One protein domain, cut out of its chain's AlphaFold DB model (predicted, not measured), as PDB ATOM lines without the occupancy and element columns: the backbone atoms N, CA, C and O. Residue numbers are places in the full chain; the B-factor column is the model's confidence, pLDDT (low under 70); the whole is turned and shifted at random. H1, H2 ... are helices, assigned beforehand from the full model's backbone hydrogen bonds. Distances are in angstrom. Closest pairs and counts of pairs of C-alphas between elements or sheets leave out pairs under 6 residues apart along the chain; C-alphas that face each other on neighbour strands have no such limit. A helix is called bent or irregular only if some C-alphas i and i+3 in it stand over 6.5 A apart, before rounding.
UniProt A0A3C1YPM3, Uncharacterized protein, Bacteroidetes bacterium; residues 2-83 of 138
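Overview. This is residues 2 to 83 of the 138 residues of an uncharacterized protein of Bacteroidetes bacterium (UniProt A0A3C1YPM3). Two long helices, H4 and H5, meet near their ends to form a V, and the small helices H1 and H2 sit in its opening. H3 folds back beside H2 and meets the first part of H4, while residues 72 to 83 loop back beyond the end of H5. The printed part has 82 residues with five named helices, H1 to H5 in chain order, and no named strand: all helix. It is compact, with a radius of gyration of the C-alphas of 13.1 A and spans of 40 by 29 by 22 A.

Along the chain. H1, residues 3 to 6, begins at C-alpha 3 (-38.071, -23.920, -12.756). H2 is residues 8 to 17, 16.2 A long, and only just irregular: C-alphas 11 and 14 are 6.9 A apart. H3 is residues 21 to 28, 10.7 A. H4, residues 32 to 46, measures 21.4 A. H5, residues 56 to 71, measures 22.3 A and ends at C-alpha 71 (-42.444, -18.632, -25.050).

Arrangement. H1 and H2 only just touch, with 3 pairs of C-alphas within 8 A, only at the corner, closest at Leu 5 and Ala 11, 5.1 A. H1 touches residues 62 to 66 of H5; the C-alphas of Ser 4 and Asp 66 are closest, 6.1 A. H2 and H3, a hairpin, only just touch with 3 such pairs, closest at the C-alphas of Gln 16 and Tyr 24, 6.1 A, at a shallow tilt of 11 degrees, opposite ways. H3 touches residues 35 to 39 of H4 at a steep tilt of 55 degrees, closest at the C-alphas of Arg 28 and Arg 35, 5.9 A. H4 and H5 only just touch, with 3 such pairs, closest at the C-alphas of Trp 43 and Met 58, 6.5 A, at a steep tilt of 62 degrees, opposite ways. The packing is only just mostly crossed, with 1 of these 3 tilted pairs shallow. H2 is close to but not clearly touching H4 and H5, at 7.3 A between the C-alphas of Leu 8 and Ile 36 and 7.2 A between those of Pro 14 and Val 65. H3 and H5 are apart. Every O i to N i+4 pair is within hydrogen-bond range in H3 and H4, 11 of 12 in H5 and 2 of 6 in H2, where 4 of 7 O i to N i+3 pairs are; H1 is too short for an O i to N i+4 pair.

Size, cuts and confidence. The C-alphas farthest apart, of Phe 51 and Met 75, are 42.8 A apart. The printed part has no cut; no link is long, and H4 to H5, 9 residues, is short but not tight. Its mean pLDDT is 92.3, and no printed residue is under 70.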
ATOM      1  N   PRO A   2     -35.088 -20.665 -10.689       82.12
ATOM      2  CA  PRO A   2     -35.576 -21.062 -12.012       82.12
ATOM      3  C   PRO A   2     -36.182 -22.474 -12.028       82.12
ATOM      4  O   PRO A   2     -35.634 -23.383 -11.405       82.12
ATOM      5  N   VAL A   3     -37.302 -22.661 -12.728       82.50
ATOM      6  CA  VAL A   3     -38.071 -23.920 -12.756       82.50
ATOM      7  C   VAL A   3     -37.293 -25.030 -13.464       82.50
ATOM      8  O   VAL A   3     -37.326 -26.183 -13.036       82.50
ATOM      9  N   SER A   4     -36.536 -24.686 -14.504       84.94
ATOM     10  CA  SER A   4     -35.670 -25.630 -15.223       84.94
ATOM     11  C   SER A   4     -34.598 -26.290 -14.349       84.94
ATOM     12  O   SER A   4     -34.099 -27.342 -14.729       84.94
ATOM     13  N   LEU A   5     -34.266 -25.735 -13.176       89.75
ATOM     14  CA  LEU A   5     -33.277 -26.311 -12.257       89.75
ATOM     15  C   LEU A   5     -33.811 -27.462 -11.392       89.75
ATOM     16  O   LEU A   5     -33.013 -28.150 -10.759       89.75
ATOM     17  N   TYR A   6     -35.128 -27.697 -11.352       88.88
ATOM     18  CA  TYR A   6     -35.701 -28.808 -10.577       88.88
ATOM     19  C   TYR A   6     -35.469 -30.182 -11.223       88.88
ATOM     20  O   TYR A   6     -35.522 -31.202 -10.535       88.88
ATOM     21  N   ASP A   7     -35.183 -30.212 -12.525       92.69
ATOM     22  CA  ASP A   7     -34.886 -31.425 -13.278       92.69
ATOM     23  C   ASP A   7     -33.506 -31.308 -13.934       92.69
ATOM     24  O   ASP A   7     -33.228 -30.373 -14.681       92.69
ATOM     25  N   LEU A   8     -32.618 -32.263 -13.652       93.19
ATOM     26  CA  LEU A   8     -31.237 -32.209 -14.129       93.19
ATOM     27  C   LEU A   8     -31.137 -32.352 -15.653       93.19
ATOM     28  O   LEU A   8     -30.232 -31.784 -16.263       93.19
ATOM     29  N   ASP A   9     -32.020 -33.119 -16.287       92.12
ATOM     30  CA  ASP A   9     -32.009 -33.265 -17.739       92.12
ATOM     31  C   ASP A   9     -32.476 -31.968 -18.407       92.12
ATOM     32  O   ASP A   9     -31.761 -31.466 -19.277       92.12
ATOM     33  N   LEU A  10     -33.552 -31.344 -17.914       92.19
ATOM     34  CA  LEU A  10     -33.987 -30.019 -18.379       92.19
ATOM     35  C   LEU A  10     -32.934 -28.934 -18.119       92.19
ATOM     36  O   LEU A  10     -32.703 -28.079 -18.974       92.19
ATOM     37  N   ALA A  11     -32.260 -28.977 -16.967       94.50
ATOM     38  CA  ALA A  11     -31.216 -28.021 -16.621       94.50
ATOM     39  C   ALA A  11     -29.979 -28.167 -17.517       94.50
ATOM     40  O   ALA A  11     -29.340 -27.175 -17.877       94.50
ATOM     41  N   THR A  12     -29.607 -29.401 -17.866       95.50
ATOM     42  CA  THR A  12     -28.395 -29.668 -18.651       95.50
ATOM     43  C   THR A  12     -28.609 -29.502 -20.142       95.50
ATOM     44  O   THR A  12     -27.677 -29.117 -20.839       95.50
ATOM     45  N   GLU A  13     -29.816 -29.735 -20.650       95.25
ATOM     46  CA  GLU A  13     -30.121 -29.669 -22.074       95.25
ATOM     47  C   GLU A  13     -29.692 -28.362 -22.780       95.25
ATOM     48  O   GLU A  13     -28.959 -28.459 -23.771       95.25
ATOM     49  N   PRO A  14     -30.031 -27.149 -22.294       96.62
ATOM     50  CA  PRO A  14     -29.643 -25.891 -22.939       96.62
ATOM     51  C   PRO A  14     -28.137 -25.596 -22.864       96.62
ATOM     52  O   PRO A  14     -27.641 -24.753 -23.614       96.62
ATOM     53  N   LEU A  15     -27.371 -26.299 -22.014       96.56
ATOM     54  CA  LEU A  15     -25.916 -26.118 -21.939       96.56
ATOM     55  C   LEU A  15     -25.215 -26.482 -23.254       96.56
ATOM     56  O   LEU A  15     -24.115 -25.998 -23.509       96.56
ATOM     57  N   GLN A  16     -25.857 -27.268 -24.124       96.19
ATOM     58  CA  GLN A  16     -25.338 -27.591 -25.456       96.19
ATOM     59  C   GLN A  16     -25.039 -26.346 -26.312       96.19
ATOM     60  O   GLN A  16     -24.267 -26.423 -27.262       96.19
ATOM     61  N   PHE A  17     -25.641 -25.193 -25.994       95.25
ATOM     62  CA  PHE A  17     -25.430 -23.946 -26.733       95.25
ATOM     63  C   PHE A  17     -24.166 -23.191 -26.334       95.25
ATOM     64  O   PHE A  17     -23.696 -22.362 -27.111       95.25
ATOM     65  N   ILE A  18     -23.633 -23.464 -25.142       94.12
ATOM     66  CA  ILE A  18     -22.461 -22.776 -24.583       94.12
ATOM     67  C   ILE A  18     -21.275 -23.722 -24.349       94.12
ATOM     68  O   ILE A  18     -20.192 -23.270 -23.982       94.12
ATOM     69  N   LEU A  19     -21.474 -25.027 -24.552       95.19
ATOM     70  CA  LEU A  19     -20.465 -26.068 -24.389       95.19
ATOM     71  C   LEU A  19     -20.077 -26.683 -25.733       95.19
ATOM     72  O   LEU A  19     -20.888 -26.799 -26.650       95.19
ATOM     73  N   THR A  20     -18.831 -27.145 -25.822       96.00
ATOM     74  CA  THR A  20     -18.422 -28.039 -26.909       96.00
ATOM     75  C   THR A  20     -19.089 -29.405 -26.740       96.00
ATOM     76  O   THR A  20     -19.497 -29.780 -25.636       96.00
ATOM     77  N   LYS A  21     -19.176 -30.179 -27.829       95.06
ATOM     78  CA  LYS A  21     -19.798 -31.512 -27.814       95.06
ATOM     79  C   LYS A  21     -19.168 -32.442 -26.773       95.06
ATOM     80  O   LYS A  21     -19.901 -33.103 -26.043       95.06
ATOM     81  N   ASP A  22     -17.841 -32.443 -26.662       96.62
ATOM     82  CA  ASP A  22     -17.123 -33.310 -25.721       96.62
ATOM     83  C   ASP A  22     -17.399 -32.918 -24.270       96.62
ATOM     84  O   ASP A  22     -17.732 -33.768 -23.449       96.62
ATOM     85  N   VAL A  23     -17.353 -31.617 -23.959       95.31
ATOM     86  CA  VAL A  23     -17.627 -31.121 -22.601       95.31
ATOM     87  C   VAL A  23     -19.081 -31.380 -22.213       95.31
ATOM     88  O   VAL A  23     -19.357 -31.790 -21.087       95.31
ATOM     89  N   TYR A  24     -20.013 -31.188 -23.145       96.56
ATOM     90  CA  TYR A  24     -21.426 -31.481 -22.936       96.56
ATOM     91  C   TYR A  24     -21.672 -32.975 -22.675       96.56
ATOM     92  O   TYR A  24     -22.360 -33.335 -21.716       96.56
ATOM     93  N   SER A  25     -21.074 -33.842 -23.496       96.06
ATOM     94  CA  SER A  25     -21.144 -35.297 -23.336       96.06
ATOM     95  C   SER A  25     -20.587 -35.728 -21.978       96.06
ATOM     96  O   SER A  25     -21.245 -36.443 -21.220       96.06
ATOM     97  N   GLU A  26     -19.413 -35.211 -21.609       96.06
ATOM     98  CA  GLU A  26     -18.785 -35.505 -20.326       96.06
ATOM     99  C   GLU A  26     -19.621 -35.040 -19.137       96.06
ATOM    100  O   GLU A  26     -19.729 -35.767 -18.145       96.06
ATOM    101  N   LEU A  27     -20.259 -33.872 -19.234       95.31
ATOM    102  CA  LEU A  27     -21.141 -33.343 -18.196       95.31
ATOM    103  C   LEU A  27     -22.351 -34.261 -17.956       95.31
ATOM    104  O   LEU A  27     -22.755 -34.463 -16.810       95.31
ATOM    105  N   ARG A  28     -22.895 -34.875 -19.014       95.56
ATOM    106  CA  ARG A  28     -24.042 -35.798 -18.929       95.56
ATOM    107  C   ARG A  28     -23.657 -37.255 -18.642       95.56
ATOM    108  O   ARG A  28     -24.541 -38.061 -18.363       95.56
ATOM    109  N   ARG A  29     -22.368 -37.605 -18.663       95.94
ATOM    110  CA  ARG A  29     -21.881 -38.976 -18.443       95.94
ATOM    111  C   ARG A  29     -21.856 -39.369 -16.961       95.94
ATOM    112  O   ARG A  29     -21.300 -38.645 -16.129       95.94
ATOM    113  N   GLY A  30     -22.339 -40.575 -16.659       96.31
ATOM    114  CA  GLY A  30     -22.320 -41.191 -15.325       96.31
ATOM    115  C   GLY A  30     -23.693 -41.226 -14.647       96.31
ATOM    116  O   GLY A  30     -24.697 -40.817 -15.227       96.31
ATOM    117  N   GLY A  31     -23.736 -41.731 -13.410       96.38
ATOM    118  CA  GLY A  31     -24.961 -41.779 -12.604       96.38
ATOM    119  C   GLY A  31     -25.439 -40.393 -12.149       96.38
ATOM    120  O   GLY A  31     -24.699 -39.409 -12.229       96.38
ATOM    121  N   ARG A  32     -26.674 -40.319 -11.632       94.12
ATOM    122  CA  ARG A  32     -27.335 -39.062 -11.228       94.12
ATOM    123  C   ARG A  32     -26.465 -38.197 -10.311       94.12
ATOM    124  O   ARG A  32     -26.247 -37.034 -10.625       94.12
ATOM    125  N   GLU A  33     -25.916 -38.759  -9.236       95.69
ATOM    126  CA  GLU A  33     -25.066 -38.022  -8.286       95.69
ATOM    127  C   GLU A  33     -23.807 -37.445  -8.944       95.69
ATOM    128  O   GLU A  33     -23.442 -36.293  -8.716       95.69
ATOM    129  N   THR A  34     -23.169 -38.221  -9.827       96.94
ATOM    130  CA  THR A  34     -21.987 -37.761 -10.569       96.94
ATOM    131  C   THR A  34     -22.334 -36.597 -11.492       96.94
ATOM    132  O   THR A  34     -21.572 -35.635 -11.571       96.94
ATOM    133  N   ARG A  35     -23.480 -36.667 -12.179       96.69
ATOM    134  CA  ARG A  35     -23.956 -35.593 -13.059       96.69
ATOM    135  C   ARG A  35     -24.300 -34.324 -12.275       96.69
ATOM    136  O   ARG A  35     -23.918 -33.248 -12.719       96.69
ATOM    137  N   ILE A  36     -24.948 -34.444 -11.110       95.50
ATOM    138  CA  ILE A  36     -25.225 -33.307 -10.209       95.50
ATOM    139  C   ILE A  36     -23.912 -32.642  -9.797       95.50
ATOM    140  O   ILE A  36     -23.738 -31.447 -10.007       95.50
ATOM    141  N   ARG A  37     -22.937 -33.424  -9.320       96.56
ATOM    142  CA  ARG A  37     -21.627 -32.886  -8.934       96.56
ATOM    143  C   ARG A  37     -20.945 -32.147 -10.089       96.56
ATOM    144  O   ARG A  37     -20.464 -31.036  -9.902       96.56
ATOM    145  N   LYS A  38     -20.919 -32.739 -11.289       96.94
ATOM    146  CA  LYS A  38     -20.334 -32.111 -12.489       96.94
ATOM    147  C   LYS A  38     -21.040 -30.806 -12.862       96.94
ATOM    148  O   LYS A  38     -20.378 -29.849 -13.254       96.94
ATOM    149  N   PHE A  39     -22.365 -30.776 -12.753       95.69
ATOM    150  CA  PHE A  39     -23.179 -29.592 -13.007       95.69
ATOM    151  C   PHE A  39     -22.868 -28.461 -12.020       95.69
ATOM    152  O   PHE A  39     -22.604 -27.334 -12.440       95.69
ATOM    153  N   ASP A  40     -22.809 -28.776 -10.727       93.38
ATOM    154  CA  ASP A  40     -22.476 -27.810  -9.679       93.38
ATOM    155  C   ASP A  40     -21.046 -27.285  -9.834       93.38
ATOM    156  O   ASP A  40     -20.802 -26.084  -9.736       93.38
ATOM    157  N   GLU A  41     -20.083 -28.167 -10.116       94.12
ATOM    158  CA  GLU A  41     -18.694 -27.788 -10.385       94.12
ATOM    159  C   GLU A  41     -18.565 -26.895 -11.624       94.12
ATOM    160  O   GLU A  41     -17.783 -25.942 -11.616       94.12
ATOM    161  N   PHE A  42     -19.320 -27.189 -12.687       94.19
ATOM    162  CA  PHE A  42     -19.345 -26.374 -13.898       94.19
ATOM    163  C   PHE A  42     -19.785 -24.943 -13.587       94.19
ATOM    164  O   PHE A  42     -19.077 -23.997 -13.941       94.19
ATOM    165  N   TRP A  43     -20.909 -24.779 -12.887       93.56
ATOM    166  CA  TRP A  43     -21.415 -23.454 -12.551       93.56
ATOM    167  C   TRP A  43     -20.548 -22.745 -11.516       93.56
ATOM    168  O   TRP A  43     -20.249 -21.573 -11.706       93.56
ATOM    169  N   LYS A  44     -20.020 -23.441 -10.501       90.62
ATOM    170  CA  LYS A  44     -19.043 -22.856  -9.562       90.62
ATOM    171  C   LYS A  44     -17.828 -22.263 -10.275       90.62
ATOM    172  O   LYS A  44     -17.396 -21.172  -9.933       90.62
ATOM    173  N   LYS A  45     -17.297 -22.936 -11.302       89.75
ATOM    174  CA  LYS A  45     -16.169 -22.421 -12.107       89.75
ATOM    175  C   LYS A  45     -16.526 -21.202 -12.963       89.75
ATOM    176  O   LYS A  45     -15.626 -20.504 -13.421       89.75
ATOM    177  N   LYS A  46     -17.812 -20.979 -13.238       87.19
ATOM    178  CA  LYS A  46     -18.327 -19.850 -14.025       87.19
ATOM    179  C   LYS A  46     -18.804 -18.684 -13.163       87.19
ATOM    180  O   LYS A  46     -19.228 -17.678 -13.721       87.19
ATOM    181  N   ASP A  47     -18.756 -18.824 -11.844       86.94
ATOM    182  CA  ASP A  47     -19.139 -17.769 -10.921       86.94
ATOM    183  C   ASP A  47     -18.076 -16.664 -10.904       86.94
ATOM    184  O   ASP A  47     -16.956 -16.856 -10.429       86.94
ATOM    185  N   THR A  48     -18.418 -15.512 -11.473       81.19
ATOM    186  CA  THR A  48     -17.552 -14.327 -11.490       81.19
ATOM    187  C   THR A  48     -17.680 -13.487 -10.221       81.19
ATOM    188  O   THR A  48     -16.884 -12.572 -10.020       81.19
ATOM    189  N   THR A  49     -18.662 -13.776  -9.366       76.31
ATOM    190  CA  THR A  49     -18.996 -13.002  -8.166       76.31
ATOM    191  C   THR A  49     -19.134 -13.928  -6.951       76.31
ATOM    192  O   THR A  49     -20.178 -13.955  -6.316       76.31
ATOM    193  N   PRO A  50     -18.083 -14.656  -6.533       72.75
ATOM    194  CA  PRO A  50     -18.197 -15.714  -5.516       72.75
ATOM    195  C   PRO A  50     -18.611 -15.227  -4.113       72.75
ATOM    196  O   PRO A  50     -18.865 -16.040  -3.228       72.75
ATOM    197  N   PHE A  51     -18.644 -13.910  -3.887       76.50
ATOM    198  CA  PHE A  51     -19.079 -13.291  -2.634       76.50
ATOM    199  C   PHE A  51     -20.587 -12.986  -2.595       76.50
ATOM    200  O   PHE A  51     -21.088 -12.552  -1.557       76.50
ATOM    201  N   THR A  52     -21.321 -13.184  -3.695       77.19
ATOM    202  CA  THR A  52     -22.786 -13.081  -3.713       77.19
ATOM    203  C   THR A  52     -23.420 -14.386  -3.238       77.19
ATOM    204  O   THR A  52     -22.836 -15.464  -3.317       77.19
ATOM    205  N   ALA A  53     -24.661 -14.315  -2.749       74.75
ATOM    206  CA  ALA A  53     -25.388 -15.496  -2.275       74.75
ATOM    207  C   ALA A  53     -25.726 -16.507  -3.394       74.75
ATOM    208  O   ALA A  53     -26.194 -17.609  -3.111       74.75
ATOM    209  N   TYR A  54     -25.544 -16.127  -4.661       76.50
ATOM    210  CA  TYR A  54     -25.835 -16.948  -5.830       76.50
ATOM    211  C   TYR A  54     -24.944 -16.558  -7.015       76.50
ATOM    212  O   TYR A  54     -24.499 -15.416  -7.108       76.50
ATOM    213  N   ASN A  55     -24.758 -17.493  -7.948       87.69
ATOM    214  CA  ASN A  55     -24.050 -17.258  -9.203       87.69
ATOM    215  C   ASN A  55     -24.948 -16.486 -10.190       87.69
ATOM    216  O   ASN A  55     -25.930 -17.029 -10.711       87.69
ATOM    217  N   GLU A  56     -24.607 -15.227 -10.463       86.62
ATOM    218  CA  GLU A  56     -25.396 -14.332 -11.320       86.62
ATOM    219  C   GLU A  56     -25.454 -14.794 -12.784       86.62
ATOM    220  O   GLU A  56     -26.509 -14.724 -13.421       86.62
ATOM    221  N   VAL A  57     -24.345 -15.333 -13.303       90.50
ATOM    222  CA  VAL A  57     -24.245 -15.846 -14.679       90.50
ATOM    223  C   VAL A  57     -25.186 -17.033 -14.871       90.50
ATOM    224  O   VAL A  57     -25.940 -17.088 -15.844       90.50
ATOM    225  N   MET A  58     -25.176 -17.965 -13.917       93.19
ATOM    226  CA  MET A  58     -26.091 -19.105 -13.895       93.19
ATOM    227  C   MET A  58     -27.544 -18.636 -13.800       93.19
ATOM    228  O   MET A  58     -28.402 -19.115 -14.543       93.19
ATOM    229  N   HIS A  59     -27.826 -17.692 -12.903       92.50
ATOM    230  CA  HIS A  59     -29.176 -17.187 -12.691       92.50
ATOM    231  C   HIS A  59     -29.758 -16.545 -13.956       92.50
ATOM    232  O   HIS A  59     -30.868 -16.892 -14.362       92.50
ATOM    233  N   GLU A  60     -29.015 -15.656 -14.619       93.38
ATOM    234  CA  GLU A  60     -29.469 -15.019 -15.859       93.38
ATOM    235  C   GLU A  60     -29.603 -16.034 -17.005       93.38
ATOM    236  O   GLU A  60     -30.579 -15.978 -17.758       93.38
ATOM    237  N   PHE A  61     -28.693 -17.010 -17.108       96.00
ATOM    238  CA  PHE A  61     -28.815 -18.093 -18.086       96.00
ATOM    239  C   PHE A  61     -30.134 -18.856 -17.908       96.00
ATOM    240  O   PHE A  61     -30.925 -18.949 -18.850       96.00
ATOM    241  N   TYR A  62     -30.430 -19.339 -16.697       96.44
ATOM    242  CA  TYR A  62     -31.647 -20.119 -16.459       96.44
ATOM    243  C   TYR A  62     -32.929 -19.291 -16.462       96.44
ATOM    244  O   TYR A  62     -33.975 -19.796 -16.862       96.44
ATOM    245  N   ARG A  63     -32.862 -17.998 -16.134       96.12
ATOM    246  CA  ARG A  63     -33.982 -17.076 -16.360       96.12
ATOM    247  C   ARG A  63     -34.378 -17.039 -17.839       96.12
ATOM    248  O   ARG A  63     -35.566 -17.040 -18.163       96.12
ATOM    249  N   ARG A  64     -33.399 -17.022 -18.750       97.50
ATOM    250  CA  ARG A  64     -33.658 -17.060 -20.198       97.50
ATOM    251  C   ARG A  64     -34.108 -18.436 -20.670       97.50
ATOM    252  O   ARG A  64     -34.955 -18.497 -21.561       97.50
ATOM    253  N   VAL A  65     -33.585 -19.512 -20.078       97.88
ATOM    254  CA  VAL A  65     -34.052 -20.884 -20.335       97.88
ATOM    255  C   VAL A  65     -35.532 -21.009 -19.988       97.88
ATOM    256  O   VAL A  65     -36.301 -21.410 -20.852       97.88
ATOM    257  N   ASP A  66     -35.955 -20.603 -18.791       96.88
ATOM    258  CA  ASP A  66     -37.352 -20.702 -18.344       96.88
ATOM    259  C   ASP A  66     -38.308 -19.899 -19.232       96.88
ATOM    260  O   ASP A  66     -39.373 -20.382 -19.632       96.88
ATOM    261  N   PHE A  67     -37.920 -18.668 -19.583       97.50
ATOM    262  CA  PHE A  67     -38.695 -17.864 -20.521       97.50
ATOM    263  C   PHE A  67     -38.816 -18.578 -21.872       97.50
ATOM    264  O   PHE A  67     -39.913 -18.739 -22.401       97.50
ATOM    265  N   SER A  68     -37.693 -19.060 -22.407       97.75
ATOM    266  CA  SER A  68     -37.655 -19.714 -23.715       97.75
ATOM    267  C   SER A  68     -38.440 -21.021 -23.729       97.75
ATOM    268  O   SER A  68     -39.139 -21.294 -24.704       97.75
ATOM    269  N   PHE A  69     -38.377 -21.784 -22.634       96.06
ATOM    270  CA  PHE A  69     -39.090 -23.042 -22.437       96.06
ATOM    271  C   PHE A  69     -40.581 -22.882 -22.695       96.06
ATOM    272  O   PHE A  69     -41.185 -23.778 -23.268       96.06
ATOM    273  N   THR A  70     -41.168 -21.744 -22.311       95.19
ATOM    274  CA  THR A  70     -42.602 -21.469 -22.464       95.19
ATOM    275  C   THR A  70     -42.926 -20.645 -23.708       95.19
ATOM    276  O   THR A  70     -43.857 -20.989 -24.436       95.19
ATOM    277  N   ALA A  71     -42.152 -19.596 -23.991       95.81
ATOM    278  CA  ALA A  71     -42.444 -18.632 -25.050       95.81
ATOM    279  C   ALA A  71     -42.280 -19.199 -26.468       95.81
ATOM    280  O   ALA A  71     -42.958 -18.747 -27.392       95.81
ATOM    281  N   PHE A  72     -41.390 -20.178 -26.654       95.50
ATOM    282  CA  PHE A  72     -41.044 -20.704 -27.979       95.50
ATOM    283  C   PHE A  72     -41.459 -22.159 -28.187       95.50
ATOM    284  O   PHE A  72     -40.936 -22.827 -29.075       95.50
ATOM    285  N   ARG A  73     -42.417 -22.649 -27.395       93.94
ATOM    286  CA  ARG A  73     -43.019 -23.974 -27.589       93.94
ATOM    287  C   ARG A  73     -43.719 -24.044 -28.938       93.94
ATOM    288  O   ARG A  73     -44.325 -23.079 -29.400       93.94
ATOM    289  N   THR A  74     -43.659 -25.212 -29.552       90.75
ATOM    290  CA  THR A  74     -44.311 -25.508 -30.825       90.75
ATOM    291  C   THR A  74     -45.052 -26.834 -30.707       90.75
ATOM    292  O   THR A  74     -44.868 -27.572 -29.739       90.75
ATOM    293  N   MET A  75     -45.873 -27.177 -31.700       87.56
ATOM    294  CA  MET A  75     -46.528 -28.493 -31.721       87.56
ATOM    295  C   MET A  75     -45.527 -29.652 -31.840       87.56
ATOM    296  O   MET A  75     -45.823 -30.757 -31.401       87.56
ATOM    297  N   ARG A  76     -44.351 -29.414 -32.442       88.19
ATOM    298  CA  ARG A  76     -43.311 -30.438 -32.646       88.19
ATOM    299  C   ARG A  76     -42.278 -30.483 -31.530       88.19
ATOM    300  O   ARG A  76     -41.668 -31.520 -31.322       88.19
ATOM    301  N   GLU A  77     -42.073 -29.358 -30.861       91.69
ATOM    302  CA  GLU A  77     -41.067 -29.189 -29.824       91.69
ATOM    303  C   GLU A  77     -41.706 -28.504 -28.616       91.69
ATOM    304  O   GLU A  77     -41.990 -27.303 -28.643       91.69
ATOM    305  N   MET A  78     -41.966 -29.287 -27.568       91.94
ATOM    306  CA  MET A  78     -42.602 -28.803 -26.346       91.94
ATOM    307  C   MET A  78     -41.624 -28.098 -25.411       91.94
ATOM    308  O   MET A  78     -42.090 -27.319 -24.579       91.94
ATOM    309  N   ASN A  79     -40.318 -28.343 -25.545       94.25
ATOM    310  CA  ASN A  79     -39.278 -27.599 -24.857       94.25
ATOM    311  C   ASN A  79     -38.846 -26.409 -25.729       94.25
ATOM    312  O   ASN A  79     -37.936 -26.489 -26.555       94.25
ATOM    313  N   GLY A  80     -39.481 -25.254 -25.519       95.94
ATOM    314  CA  GLY A  80     -39.174 -24.051 -26.292       95.94
ATOM    315  C   GLY A  80     -37.715 -23.584 -26.168       95.94
ATOM    316  O   GLY A  80     -37.211 -22.922 -27.078       95.94
ATOM    317  N   ALA A  81     -37.003 -23.971 -25.101       97.00
ATOM    318  CA  ALA A  81     -35.615 -23.589 -24.863       97.00
ATOM    319  C   ALA A  81     -34.647 -24.208 -25.879       97.00
ATOM    320  O   ALA A  81     -33.618 -23.596 -26.162       97.00
ATOM    321  N   ILE A  82     -34.984 -25.366 -26.462       96.06
ATOM    322  CA  ILE A  82     -34.142 -26.026 -27.471       96.06
ATOM    323  C   ILE A  82     -34.480 -25.670 -28.918       96.06
ATOM    324  O   ILE A  82     -33.776 -26.080 -29.841       96.06
ATOM    325  N   THR A  83     -35.524 -24.872 -29.135       96.31
ATOM    326  CA  THR A  83     -35.820 -24.330 -30.465       96.31
ATOM    327  C   THR A  83     -34.771 -23.311 -30.893       96.31
ATOM    328  O   THR A  83     -34.084 -22.716 -30.065       96.31
TER     329      THR A  83